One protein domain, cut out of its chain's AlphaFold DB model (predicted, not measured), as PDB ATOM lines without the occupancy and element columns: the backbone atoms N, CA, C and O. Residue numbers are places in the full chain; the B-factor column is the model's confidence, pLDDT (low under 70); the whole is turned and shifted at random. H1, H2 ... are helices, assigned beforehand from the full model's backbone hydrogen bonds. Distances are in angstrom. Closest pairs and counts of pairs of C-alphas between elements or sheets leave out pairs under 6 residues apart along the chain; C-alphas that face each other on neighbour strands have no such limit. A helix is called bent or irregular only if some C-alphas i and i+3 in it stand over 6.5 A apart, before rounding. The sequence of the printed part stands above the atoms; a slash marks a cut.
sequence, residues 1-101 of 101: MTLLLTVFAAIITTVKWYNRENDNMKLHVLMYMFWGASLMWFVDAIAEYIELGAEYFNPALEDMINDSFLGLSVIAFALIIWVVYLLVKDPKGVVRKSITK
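Overview. This is residues 1 to 101 of the 101 residues of an uncharacterized protein of Pseudobutyrivibrio ruminis (UniProt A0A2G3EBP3). This is a slim rod of three helices in an up-and-down bundle: H1, the shortest of the three, packs beside long H2 and H3, which touch each other over only part of their length. Small H4 extends the rod beyond the last residues of H3, and at the opposite end residues 50 to 55 of H2 stick out where H2 kinks. The printed part has 101 residues with four named helices, H1 to H4 in order, and no named strand; the class is all helix. It is loose, with a radius of gyration of the C-alphas of 17.5 A, and spans 61 by 26 by 16 A.

Along the chain. Find C-alpha 2 at (183.869, 180.545, 145.510); from there H1 runs 24.1 A to residue 18. H2, residues 28 to 57, covers 32.1 A; it is irregular, with C-alphas 51 and 54 9.4 A apart, and has a kink of 109 degrees near residue 51. H3, residues 61 to 89, begins at (193.767, 190.127, 147.245) and covers 41.9 A. H4, residues 94 to 99, ends at (144.830, 185.761, 144.704).

Arrangement. Look first at the hairpin of H1 and H2, which touch at a shallow tilt of 31 degrees, opposite ways; their closest C-alphas, Ala 10 and Phe 34, are 4.7 A apart. H1 touches H3 with residues 2 to 9 alone, the same way at 32 degrees, closest at C-alphas Thr 2 and Gly 71, 4.2 A. H2 and H3, also a hairpin, touch through residues 29 to 34 and 75 to 82 alone, closest at C-alphas Leu 30 and Trp 82, 6.5 A. H4 is close to H3 but not clearly touching, and apart from H1 and H2. Every O i to N i+4 pair is within hydrogen-bond range in H1, H3 and H4, and 22 of 26 in H2.

Size, cuts and confidence. The C-alphas farthest apart, Gly 53 and Lys 101, are 62.3 A apart. The printed part has no cut and no long link. Mean pLDDT of the printed part is 95.6; look for the one value under 70 at residue 101.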
ATOM      1  N   MET A   1     187.884 181.651 146.392       86.31
ATOM      2  CA  MET A   1     186.891 181.886 147.501       86.31
ATOM      3  C   MET A   1     185.498 181.312 147.241       86.31
ATOM      4  O   MET A   1     184.773 181.005 148.190       86.31
ATOM      5  N   THR A   2     185.126 181.145 145.975       92.81
ATOM      6  CA  THR A   2     183.869 180.545 145.510       92.81
ATOM      7  C   THR A   2     183.513 179.229 146.221       92.81
ATOM      8  O   THR A   2     182.452 179.138 146.840       92.81
ATOM      9  N   LEU A   3     184.440 178.261 146.226       95.75
ATOM     10  CA  LEU A   3     184.289 176.948 146.866       95.75
ATOM     11  C   LEU A   3     183.865 177.057 148.336       95.75
ATOM     12  O   LEU A   3     182.897 176.422 148.756       95.75
ATOM     13  N   LEU A   4     184.575 177.876 149.116       96.06
ATOM     14  CA  LEU A   4     184.336 178.017 150.552       96.06
ATOM     15  C   LEU A   4     182.917 178.529 150.827       96.06
ATOM     16  O   LEU A   4     182.202 177.973 151.662       96.06
ATOM     17  N   LEU A   5     182.491 179.554 150.085       97.75
ATOM     18  CA  LEU A   5     181.161 180.142 150.219       97.75
ATOM     19  C   LEU A   5     180.054 179.127 149.907       97.75
ATOM     20  O   LEU A   5     179.107 178.995 150.688       97.75
ATOM     21  N   THR A   6     180.165 178.374 148.809       97.38
ATOM     22  CA  THR A   6     179.138 177.376 148.480       97.38
ATOM     23  C   THR A   6     179.149 176.166 149.381       97.38
ATOM     24  O   THR A   6     178.070 175.644 149.643       97.38
ATOM     25  N   VAL A   7     180.299 175.750 149.920       98.25
ATOM     26  CA  VAL A   7     180.346 174.656 150.899       98.25
ATOM     27  C   VAL A   7     179.602 175.060 152.168       98.25
ATOM     28  O   VAL A   7     178.759 174.304 152.649       98.25
ATOM     29  N   PHE A   8     179.819 176.277 152.680       98.38
ATOM     30  CA  PHE A   8     179.037 176.773 153.814       98.38
ATOM     31  C   PHE A   8     177.542 176.848 153.492       98.38
ATOM     32  O   PHE A   8     176.720 176.397 154.293       98.38
ATOM     33  N   ALA A   9     177.169 177.354 152.313       98.06
ATOM     34  CA  ALA A   9     175.771 177.387 151.885       98.06
ATOM     35  C   ALA A   9     175.159 175.972 151.790       98.06
ATOM     36  O   ALA A   9     174.039 175.744 152.263       98.06
ATOM     37  N   ALA A  10     175.901 175.001 151.253       98.25
ATOM     38  CA  ALA A  10     175.499 173.601 151.145       98.25
ATOM     39  C   ALA A  10     175.317 172.959 152.525       98.25
ATOM     40  O   ALA A  10     174.290 172.330 152.783       98.25
ATOM     41  N   ILE A  11     176.252 173.175 153.451       98.50
ATOM     42  CA  ILE A  11     176.170 172.663 154.825       98.50
ATOM     43  C   ILE A  11     174.966 173.269 155.550       98.50
ATOM     44  O   ILE A  11     174.142 172.533 156.089       98.50
ATOM     45  N   ILE A  12     174.811 174.596 155.527       98.25
ATOM     46  CA  ILE A  12     173.701 175.285 156.203       98.25
ATOM     47  C   ILE A  12     172.354 174.787 155.673       98.25
ATOM     48  O   ILE A  12     171.436 174.506 156.449       98.25
ATOM     49  N   THR A  13     172.217 174.664 154.352       97.50
ATOM     50  CA  THR A  13     170.975 174.173 153.740       97.50
ATOM     51  C   THR A  13     170.736 172.697 154.012       97.50
ATOM     52  O   THR A  13     169.591 172.334 154.266       97.50
ATOM     53  N   THR A  14     171.783 171.872 154.069       98.12
ATOM     54  CA  THR A  14     171.696 170.458 154.463       98.12
ATOM     55  C   THR A  14     171.222 170.322 155.904       98.12
ATOM     56  O   THR A  14     170.284 169.575 156.158       98.12
ATOM     57  N   VAL A  15     171.792 171.080 156.845       98.19
ATOM     58  CA  VAL A  15     171.375 171.056 158.257       98.19
ATOM     59  C   VAL A  15     169.917 171.491 158.392       98.19
ATOM     60  O   VAL A  15     169.128 170.808 159.046       98.19
ATOM     61  N   LYS A  16     169.515 172.590 157.738       97.38
ATOM     62  CA  LYS A  16     168.112 173.042 157.747       97.38
ATOM     63  C   LYS A  16     167.171 172.035 157.090       97.38
ATOM     64  O   LYS A  16     166.056 171.844 157.564       97.38
ATOM     65  N   TRP A  17     167.602 171.401 156.005       97.00
ATOM     66  CA  TRP A  17     166.844 170.355 155.338       97.00
ATOM     67  C   TRP A  17     166.691 169.141 156.255       97.00
ATOM     68  O   TRP A  17     165.569 168.701 156.467       97.00
ATOM     69  N   TYR A  18     167.767 168.648 156.861       96.81
ATOM     70  CA  TYR A  18     167.763 167.464 157.722       96.81
ATOM     71  C   TYR A  18     166.857 167.623 158.952       96.81
ATOM     72  O   TYR A  18     166.168 166.684 159.327       96.81
ATOM     73  N   ASN A  19     166.789 168.829 159.525       96.81
ATOM     74  CA  ASN A  19     165.966 169.126 160.703       96.81
ATOM     75  C   ASN A  19     164.514 169.541 160.383       96.81
ATOM     76  O   ASN A  19     163.790 169.972 161.279       96.81
ATOM     77  N   ARG A  20     164.065 169.477 159.122       93.75
ATOM     78  CA  ARG A  20     162.708 169.919 158.752       93.75
ATOM     79  C   ARG A  20     161.646 168.898 159.174       93.75
ATOM     80  O   ARG A  20     161.775 167.714 158.882       93.75
ATOM     81  N   GLU A  21     160.539 169.371 159.738       93.44
ATOM     82  CA  GLU A  21     159.368 168.522 160.021       93.44
ATOM     83  C   GLU A  21     158.594 168.145 158.748       93.44
ATOM     84  O   GLU A  21     157.985 167.084 158.653       93.44
ATOM     85  N   ASN A  22     158.594 169.034 157.752       92.12
ATOM     86  CA  ASN A  22     157.899 168.847 156.485       92.12
ATOM     87  C   ASN A  22     158.669 169.498 155.331       92.12
ATOM     88  O   ASN A  22     159.535 170.356 155.511       92.12
ATOM     89  N   ASP A  23     158.330 169.111 154.103       90.94
ATOM     90  CA  ASP A  23     159.009 169.589 152.897       90.94
ATOM     91  C   ASP A  23     158.401 170.890 152.329       90.94
ATOM     92  O   ASP A  23     158.521 171.185 151.140       90.94
ATOM     93  N   ASN A  24     157.750 171.707 153.166       93.75
ATOM     94  CA  ASN A  24     157.056 172.920 152.718       93.75
ATOM     95  C   ASN A  24     158.000 174.032 152.248       93.75
ATOM     96  O   ASN A  24     157.585 174.917 151.512       93.75
ATOM     97  N   MET A  25     159.263 174.008 152.670       95.94
ATOM     98  CA  MET A  25     160.270 174.975 152.220       95.94
ATOM     99  C   MET A  25     161.119 174.447 151.058       95.94
ATOM    100  O   MET A  25     162.005 175.158 150.597       95.94
ATOM    101  N   LYS A  26     160.868 173.217 150.579       95.56
ATOM    102  CA  LYS A  26     161.550 172.609 149.419       95.56
ATOM    103  C   LYS A  26     163.074 172.801 149.437       95.56
ATOM    104  O   LYS A  26     163.698 173.048 148.409       95.56
ATOM    105  N   LEU A  27     163.677 172.692 150.626       97.06
ATOM    106  CA  LEU A  27     165.095 173.010 150.850       97.06
ATOM    107  C   LEU A  27     166.046 172.081 150.085       97.06
ATOM    108  O   LEU A  27     167.193 172.453 149.862       97.06
ATOM    109  N   HIS A  28     165.564 170.913 149.638       95.81
ATOM    110  CA  HIS A  28     166.331 170.003 148.788       95.81
ATOM    111  C   HIS A  28     166.818 170.693 147.507       95.81
ATOM    112  O   HIS A  28     167.916 170.407 147.051       95.81
ATOM    113  N   VAL A  29     166.045 171.640 146.959       97.25
ATOM    114  CA  VAL A  29     166.420 172.383 145.747       97.25
ATOM    115  C   VAL A  29     167.693 173.202 145.982       97.25
ATOM    116  O   VAL A  29     168.643 173.082 145.214       97.25
ATOM    117  N   LEU A  30     167.754 173.973 147.075       97.62
ATOM    118  CA  LEU A  30     168.960 174.725 147.448       97.62
ATOM    119  C   LEU A  30     170.128 173.801 147.786       97.62
ATOM    120  O   LEU A  30     171.244 174.042 147.340       97.62
ATOM    121  N   MET A  31     169.859 172.740 148.550       97.69
ATOM    122  CA  MET A  31     170.868 171.760 148.944       97.69
ATOM    123  C   MET A  31     171.571 171.169 147.714       97.69
ATOM    124  O   MET A  31     172.797 171.177 147.657       97.69
ATOM    125  N   TYR A  32     170.818 170.717 146.706       97.94
ATOM    126  CA  TYR A  32     171.409 170.154 145.489       97.94
ATOM    127  C   TYR A  32     172.164 171.194 144.656       97.94
ATOM    128  O   TYR A  32     173.247 170.886 144.167       97.94
ATOM    129  N   MET A  33     171.651 172.424 144.526       98.31
ATOM    130  CA  MET A  33     172.364 173.487 143.803       98.31
ATOM    131  C   MET A  33     173.699 173.837 144.474       98.31
ATOM    132  O   MET A  33     174.718 173.931 143.793       98.31
ATOM    133  N   PHE A  34     173.722 173.983 145.801       98.44
ATOM    134  CA  PHE A  34     174.946 174.340 146.519       98.44
ATOM    135  C   PHE A  34     175.958 173.198 146.584       98.44
ATOM    136  O   PHE A  34     177.152 173.461 146.444       98.44
ATOM    137  N   TRP A  35     175.524 171.941 146.723       98.50
ATOM    138  CA  TRP A  35     176.441 170.804 146.590       98.50
ATOM    139  C   TRP A  35     176.994 170.677 145.171       98.50
ATOM    140  O   TRP A  35     178.188 170.448 145.022       98.50
ATOM    141  N   GLY A  36     176.169 170.890 144.140       97.94
ATOM    142  CA  GLY A  36     176.624 170.899 142.747       97.94
ATOM    143  C   GLY A  36     177.698 171.959 142.486       97.94
ATOM    144  O   GLY A  36     178.762 171.634 141.968       97.94
ATOM    145  N   ALA A  37     177.461 173.200 142.920       97.56
ATOM    146  CA  ALA A  37     178.446 174.278 142.808       97.56
ATOM    147  C   ALA A  37     179.726 173.990 143.612       97.56
ATOM    148  O   ALA A  37     180.829 174.217 143.125       97.56
ATOM    149  N   SER A  38     179.585 173.426 144.817       98.12
ATOM    150  CA  SER A  38     180.733 173.047 145.649       98.12
ATOM    151  C   SER A  38     181.584 171.964 144.991       98.12
ATOM    152  O   SER A  38     182.801 172.058 145.021       98.12
ATOM    153  N   LEU A  39     180.965 170.950 144.378       98.06
ATOM    154  CA  LEU A  39     181.695 169.895 143.671       98.06
ATOM    155  C   LEU A  39     182.413 170.433 142.431       98.06
ATOM    156  O   LEU A  39     183.553 170.054 142.196       98.06
ATOM    157  N   MET A  40     181.772 171.327 141.675       97.44
ATOM    158  CA  MET A  40     182.387 171.986 140.521       97.44
ATOM    159  C   MET A  40     183.652 172.751 140.937       97.44
ATOM    160  O   MET A  40     184.740 172.429 140.476       97.44
ATOM    161  N   TRP A  41     183.536 173.678 141.892       97.44
ATOM    162  CA  TRP A  41     184.687 174.464 142.345       97.44
ATOM    163  C   TRP A  41     185.710 173.668 143.155       97.44
ATOM    164  O   TRP A  41     186.840 174.112 143.326       97.44
ATOM    165  N   PHE A  42     185.345 172.490 143.662       97.88
ATOM    166  CA  PHE A  42     186.308 171.581 144.269       97.88
ATOM    167  C   PHE A  42     187.244 170.979 143.219       97.88
ATOM    168  O   PHE A  42     188.438 170.850 143.474       97.88
ATOM    169  N   VAL A  43     186.724 170.646 142.035       97.81
ATOM    170  CA  VAL A  43     187.554 170.186 140.913       97.81
ATOM    171  C   VAL A  43     188.472 171.310 140.434       97.81
ATOM    172  O   VAL A  43     189.662 171.058 140.261       97.81
ATOM    173  N   ASP A  44     187.955 172.538 140.316       94.88
ATOM    174  CA  ASP A  44     188.765 173.710 139.949       94.88
ATOM    175  C   ASP A  44     189.902 173.934 140.960       94.88
ATOM    176  O   ASP A  44     191.062 174.042 140.573       94.88
ATOM    177  N   ALA A  45     189.607 173.868 142.263       95.38
ATOM    178  CA  ALA A  45     190.611 173.991 143.320       95.38
ATOM    179  C   ALA A  45     191.709 172.912 143.252       95.38
ATOM    180  O   ALA A  45     192.873 173.191 143.536       95.38
ATOM    181  N   ILE A  46     191.361 171.669 142.886       97.19
ATOM    182  CA  ILE A  46     192.355 170.604 142.680       97.19
ATOM    183  C   ILE A  46     193.236 170.926 141.471       97.19
ATOM    184  O   ILE A  46     194.453 170.770 141.556       97.19
ATOM    185  N   ALA A  47     192.636 171.351 140.358       96.69
ATOM    186  CA  ALA A  47     193.368 171.680 139.139       96.69
ATOM    187  C   ALA A  47     194.344 172.846 139.370       96.69
ATOM    188  O   ALA A  47     195.531 172.709 139.085       96.69
ATOM    189  N   GLU A  48     193.883 173.933 139.988       94.75
ATOM    190  CA  GLU A  48     194.723 175.087 140.327       94.75
ATOM    191  C   GLU A  48     195.857 174.714 141.289       94.75
ATOM    192  O   GLU A  48     196.993 175.151 141.112       94.75
ATOM    193  N   TYR A  49     195.593 173.856 142.281       96.38
ATOM    194  CA  TYR A  49     196.638 173.380 143.186       96.38
ATOM    195  C   TYR A  49     197.705 172.537 142.472       96.38
ATOM    196  O   TYR A  49     198.880 172.615 142.824       96.38
ATOM    197  N   ILE A  50     197.333 171.736 141.468       97.75
ATOM    198  CA  ILE A  50     198.298 170.959 140.672       97.75
ATOM    199  C   ILE A  50     199.234 171.888 139.887       97.75
ATOM    200  O   ILE A  50     200.417 171.575 139.744       97.75
ATOM    201  N   GLU A  51     198.727 173.021 139.401       95.69
ATOM    202  CA  GLU A  51     199.496 173.984 138.608       95.69
ATOM    203  C   GLU A  51     200.352 174.925 139.471       95.69
ATOM    204  O   GLU A  51     201.526 175.142 139.167       95.69
ATOM    205  N   LEU A  52     199.787 175.459 140.557       95.00
ATOM    206  CA  LEU A  52     200.405 176.496 141.399       95.00
ATOM    207  C   LEU A  52     201.106 175.934 142.646       95.00
ATOM    208  O   LEU A  52     201.897 176.619 143.301       95.00
ATOM    209  N   GLY A  53     200.807 174.692 143.030       95.56
ATOM    210  CA  GLY A  53     201.312 174.085 144.255       95.56
ATOM    211  C   GLY A  53     200.964 174.918 145.490       95.56
ATOM    212  O   GLY A  53     199.810 175.258 145.740       95.56
ATOM    213  N   ALA A  54     201.972 175.256 146.295       94.44
ATOM    214  CA  ALA A  54     201.769 176.012 147.532       94.44
ATOM    215  C   ALA A  54     201.274 177.455 147.304       94.44
ATOM    216  O   ALA A  54     200.655 178.019 148.208       94.44
ATOM    217  N   GLU A  55     201.509 178.039 146.123       93.62
ATOM    218  CA  GLU A  55     201.086 179.412 145.809       93.62
ATOM    219  C   GLU A  55     199.562 179.558 145.757       93.62
ATOM    220  O   GLU A  55     199.047 180.630 146.064       93.62
ATOM    221  N   TYR A  56     198.833 178.465 145.508       92.38
ATOM    222  CA  TYR A  56     197.368 178.417 145.586       92.38
ATOM    223  C   TYR A  56     196.819 178.963 146.920       92.38
ATOM    224  O   TYR A  56     195.764 179.593 146.967       92.38
ATOM    225  N   PHE A  57     197.541 178.755 148.027       91.94
ATOM    226  CA  PHE A  57     197.123 179.222 149.352       91.94
ATOM    227  C   PHE A  57     197.499 180.677 149.650       91.94
ATOM    228  O   PHE A  57     197.170 181.178 150.726       91.94
ATOM    229  N   ASN A  58     198.166 181.361 148.722       94.25
ATOM    230  CA  ASN A  58     198.540 182.764 148.844       94.25
ATOM    231  C   ASN A  58     198.058 183.577 147.624       94.25
ATOM    232  O   ASN A  58     198.884 184.177 146.931       94.25
ATOM    233  N   PRO A  59     196.738 183.592 147.341       91.88
ATOM    234  CA  PRO A  59     196.198 184.315 146.199       91.88
ATOM    235  C   PRO A  59     196.357 185.828 146.381       91.88
ATOM    236  O   PRO A  59     196.379 186.342 147.506       91.88
ATOM    237  N   ALA A  60     196.401 186.564 145.269       94.88
ATOM    238  CA  ALA A  60     196.331 188.015 145.326       94.88
ATOM    239  C   ALA A  60     194.974 188.466 145.895       94.88
ATOM    240  O   ALA A  60     193.935 187.831 145.698       94.88
ATOM    241  N   LEU A  61     194.975 189.597 146.604       94.00
ATOM    242  CA  LEU A  61     193.767 190.127 147.245       94.00
ATOM    243  C   LEU A  61     192.644 190.411 146.235       94.00
ATOM    244  O   LEU A  61     191.478 190.165 146.533       94.00
ATOM    245  N   GLU A  62     192.993 190.933 145.059       95.62
ATOM    246  CA  GLU A  62     192.035 191.259 143.998       95.62
ATOM    247  C   GLU A  62     191.315 190.007 143.483       95.62
ATOM    248  O   GLU A  62     190.083 189.982 143.457       95.62
ATOM    249  N   ASP A  63     192.064 188.937 143.203       93.75
ATOM    250  CA  ASP A  63     191.515 187.645 142.777       93.75
ATOM    251  C   ASP A  63     190.598 187.060 143.856       93.75
ATOM    252  O   ASP A  63     189.469 186.648 143.589       93.75
ATOM    253  N   MET A  64     191.032 187.122 145.120       94.50
ATOM    254  CA  MET A  64     190.251 186.640 146.256       94.50
ATOM    255  C   MET A  64     188.914 187.390 146.415       94.50
ATOM    256  O   MET A  64     187.889 186.780 146.751       94.50
ATOM    257  N   ILE A  65     188.902 188.708 146.182       96.81
ATOM    258  CA  ILE A  65     187.691 189.541 146.218       96.81
ATOM    259  C   ILE A  65     186.777 189.213 145.038       96.81
ATOM    260  O   ILE A  65     185.573 189.036 145.243       96.81
ATOM    261  N   ASN A  66     187.328 189.097 143.830       96.62
ATOM    262  CA  ASN A  66     186.557 188.782 142.631       96.62
ATOM    263  C   ASN A  66     185.875 187.407 142.748       96.62
ATOM    264  O   ASN A  66     184.665 187.280 142.553       96.62
ATOM    265  N   ASP A  67     186.611 186.399 143.211       95.62
ATOM    266  CA  ASP A  67     186.071 185.079 143.529       95.62
ATOM    267  C   ASP A  67     184.963 185.125 144.579       95.62
ATOM    268  O   ASP A  67     183.970 184.398 144.504       95.62
ATOM    269  N   SER A  68     185.145 185.946 145.614       96.44
ATOM    270  CA  SER A  68     184.143 186.097 146.669       96.44
ATOM    271  C   SER A  68     182.864 186.709 146.107       96.44
ATOM    272  O   SER A  68     181.766 186.240 146.409       96.44
ATOM    273  N   PHE A  69     182.996 187.719 145.245       97.81
ATOM    274  CA  PHE A  69     181.877 188.334 144.547       97.81
ATOM    275  C   PHE A  69     181.148 187.330 143.646       97.81
ATOM    276  O   PHE A  69     179.916 187.251 143.685       97.81
ATOM    277  N   LEU A  70     181.886 186.505 142.899       97.50
ATOM    278  CA  LEU A  70     181.310 185.439 142.082       97.50
ATOM    279  C   LEU A  70     180.569 184.403 142.942       97.50
ATOM    280  O   LEU A  70     179.421 184.066 142.652       97.50
ATOM    281  N   GLY A  71     181.178 183.948 144.040       97.44
ATOM    282  CA  GLY A  71     180.560 182.997 144.968       97.44
ATOM    283  C   GLY A  71     179.262 183.530 145.582       97.44
ATOM    284  O   GLY A  71     178.244 182.835 145.598       97.44
ATOM    285  N   LEU A  72     179.257 184.792 146.023       98.06
ATOM    286  CA  LEU A  72     178.054 185.460 146.530       98.06
ATOM    287  C   LEU A  72     176.983 185.632 145.446       98.06
ATOM    288  O   LEU A  72     175.799 185.435 145.726       98.06
ATOM    289  N   SER A  73     177.383 185.947 144.214       98.19
ATOM    290  CA  SER A  73     176.466 186.076 143.076       98.19
ATOM    291  C   SER A  73     175.760 184.755 142.768       98.19
ATOM    292  O   SER A  73     174.541 184.731 142.594       98.19
ATOM    293  N   VAL A  74     176.490 183.636 142.786       97.62
ATOM    294  CA  VAL A  74     175.914 182.292 142.614       97.62
ATOM    295  C   VAL A  74     174.956 181.947 143.755       97.62
ATOM    296  O   VAL A  74     173.866 181.428 143.501       97.62
ATOM    297  N   ILE A  75     175.300 182.286 145.005       98.38
ATOM    298  CA  ILE A  75     174.401 182.088 146.153       98.38
ATOM    299  C   ILE A  75     173.106 182.888 145.985       98.38
ATOM    300  O   ILE A  75     172.015 182.333 146.147       98.38
ATOM    301  N   ALA A  76     173.210 184.169 145.631       98.50
ATOM    302  CA  ALA A  76     172.054 185.026 145.394       98.50
ATOM    303  C   ALA A  76     171.167 184.470 144.271       98.50
ATOM    304  O   ALA A  76     169.949 184.379 144.428       98.50
ATOM    305  N   PHE A  77     171.769 184.023 143.168       98.38
ATOM    306  CA  PHE A  77     171.039 183.458 142.040       98.38
ATOM    307  C   PHE A  77     170.304 182.160 142.403       98.38
ATOM    308  O   PHE A  77     169.116 182.016 142.111       98.38
ATOM    309  N   ALA A  78     170.961 181.247 143.121       98.25
ATOM    310  CA  ALA A  78     170.340 180.022 143.619       98.25
ATOM    311  C   ALA A  78     169.152 180.308 144.557       98.25
ATOM    312  O   ALA A  78     168.110 179.652 144.464       98.25
ATOM    313  N   LEU A  79     169.270 181.315 145.432       98.38
ATOM    314  CA  LEU A  79     168.174 181.757 146.298       98.38
ATOM    315  C   LEU A  79     166.997 182.310 145.488       98.38
ATOM    316  O   LEU A  79     165.855 181.967 145.788       98.38
ATOM    317  N   ILE A  80     167.254 183.102 144.444       98.56
ATOM    318  CA  ILE A  80     166.210 183.615 143.545       98.56
ATOM    319  C   ILE A  80     165.476 182.457 142.861       98.56
ATOM    320  O   ILE A  80     164.245 182.400 142.916       98.56
ATOM    321  N   ILE A  81     166.209 181.503 142.274       98.31
ATOM    322  CA  ILE A  81     165.621 180.314 141.635       98.31
ATOM    323  C   ILE A  81     164.741 179.552 142.629       98.31
ATOM    324  O   ILE A  81     163.608 179.184 142.312       98.31
ATOM    325  N   TRP A  82     165.235 179.335 143.847       98.25
ATOM    326  CA  TRP A  82     164.484 178.644 144.890       98.25
ATOM    327  C   TRP A  82     163.220 179.396 145.318       98.25
ATOM    328  O   TRP A  82     162.175 178.766 145.477       98.25
ATOM    329  N   VAL A  83     163.278 180.724 145.465       97.94
ATOM    330  CA  VAL A  83     162.098 181.548 145.774       97.94
ATOM    331  C   VAL A  83     161.053 181.409 144.672       97.94
ATOM    332  O   VAL A  83     159.896 181.120 144.969       97.94
ATOM    333  N   VAL A  84     161.449 181.541 143.403       98.00
ATOM    334  CA  VAL A  84     160.532 181.359 142.267       98.00
ATOM    335  C   VAL A  84     159.919 179.957 142.292       98.00
ATOM    336  O   VAL A  84     158.698 179.815 142.206       98.00
ATOM    337  N   TYR A  85     160.734 178.918 142.494       97.38
ATOM    338  CA  TYR A  85     160.259 177.539 142.607       97.38
ATOM    339  C   TYR A  85     159.242 177.362 143.744       97.38
ATOM    340  O   TYR A  85     158.209 176.709 143.561       97.38
ATOM    341  N   LEU A  86     159.495 177.965 144.909       96.50
ATOM    342  CA  LEU A  86     158.587 177.930 146.051       96.50
ATOM    343  C   LEU A  86     157.257 178.616 145.773       96.50
ATOM    344  O   LEU A  86     156.218 178.059 146.121       96.50
ATOM    345  N   LEU A  87     157.283 179.795 145.155       95.69
ATOM    346  CA  LEU A  87     156.076 180.552 144.836       95.69
ATOM    347  C   LEU A  87     155.219 179.834 143.787       95.69
ATOM    348  O   LEU A  87     153.998 179.837 143.895       95.69
ATOM    349  N   VAL A  88     155.845 179.164 142.814       95.62
ATOM    350  CA  VAL A  88     155.136 178.375 141.794       95.62
ATOM    351  C   VAL A  88     154.526 177.104 142.386       95.62
ATOM    352  O   VAL A  88     153.377 176.768 142.094       95.62
ATOM    353  N   LYS A  89     155.285 176.362 143.205       95.50
ATOM    354  CA  LYS A  89     154.782 175.128 143.829       95.50
ATOM    355  C   LYS A  89     153.779 175.401 144.943       95.50
ATOM    356  O   LYS A  89     152.924 174.553 145.177       95.50
ATOM    357  N   ASP A  90     153.909 176.544 145.613       95.31
ATOM    358  CA  ASP A  90     153.064 177.026 146.707       95.31
ATOM    359  C   ASP A  90     152.610 175.911 147.669       95.31
ATOM    360  O   ASP A  90     151.413 175.707 147.881       95.31
ATOM    361  N   PRO A  91     153.539 175.142 148.270       94.00
ATOM    362  CA  PRO A  91     153.187 173.984 149.097       94.00
ATOM    363  C   PRO A  91     152.343 174.350 150.329       94.00
ATOM    364  O   PRO A  91     151.651 173.496 150.874       94.00
ATOM    365  N   LYS A  92     152.379 175.616 150.765       93.56
ATOM    366  CA  LYS A  92     151.558 176.137 151.871       93.56
ATOM    367  C   LYS A  92     150.231 176.760 151.403       93.56
ATOM    368  O   LYS A  92     149.406 177.134 152.240       93.56
ATOM    369  N   GLY A  93     150.016 176.892 150.094       92.00
ATOM    370  CA  GLY A  93     148.829 177.513 149.508       92.00
ATOM    371  C   GLY A  93     148.701 179.017 149.782       92.00
ATOM    372  O   GLY A  93     147.597 179.547 149.693       92.00
ATOM    373  N   VAL A  94     149.773 179.696 150.204       93.88
ATOM    374  CA  VAL A  94     149.735 181.107 150.627       93.88
ATOM    375  C   VAL A  94     149.500 182.015 149.425       93.88
ATOM    376  O   VAL A  94     148.660 182.911 149.494       93.88
ATOM    377  N   VAL A  95     150.189 181.750 148.312       92.06
ATOM    378  CA  VAL A  95     150.057 182.540 147.081       92.06
ATOM    379  C   VAL A  95     148.646 182.385 146.524       92.06
ATOM    380  O   VAL A  95     147.956 183.380 146.311       92.06
ATOM    381  N   ARG A  96     148.155 181.149 146.383       93.00
ATOM    382  CA  ARG A  96     146.802 180.888 145.862       93.00
ATOM    383  C   ARG A  96     145.721 181.547 146.717       93.00
ATOM    384  O   ARG A  96     144.863 182.241 146.179       93.00
ATOM    385  N   LYS A  97     145.806 181.418 148.046       94.75
ATOM    386  CA  LYS A  97     144.875 182.075 148.983       94.75
ATOM    387  C   LYS A  97     144.866 183.599 148.858       94.75
ATOM    388  O   LYS A  97     143.832 184.201 149.114       94.75
ATOM    389  N   SER A  98     145.992 184.219 148.507       92.12
ATOM    390  CA  SER A  98     146.080 185.677 148.359       92.12
ATOM    391  C   SER A  98     145.442 186.208 147.071       92.12
ATOM    392  O   SER A  98     145.025 187.358 147.048       92.12
ATOM    393  N   ILE A  99     145.346 185.373 146.028       91.81
ATOM    394  CA  ILE A  99     144.830 185.761 144.704       91.81
ATOM    395  C   ILE A  99     143.342 185.403 144.549       91.81
ATOM    396  O   ILE A  99     142.624 186.058 143.807       91.81
ATOM    397  N   THR A 100     142.859 184.356 145.229       87.56
ATOM    398  CA  THR A 100     141.438 183.934 145.196       87.56
ATOM    399  C   THR A 100     140.558 184.690 146.205       87.56
ATOM    400  O   THR A 100     139.419 184.296 146.444       87.56
ATOM    401  N   LYS A 101     141.090 185.735 146.843       55.84
ATOM    402  CA  LYS A 101     140.384 186.555 147.831       55.84
ATOM    403  C   LYS A 101     139.805 187.796 147.167       55.84
ATOM    404  O   LYS A 101     138.685 188.175 147.565       55.84
TER     405      LYS A 101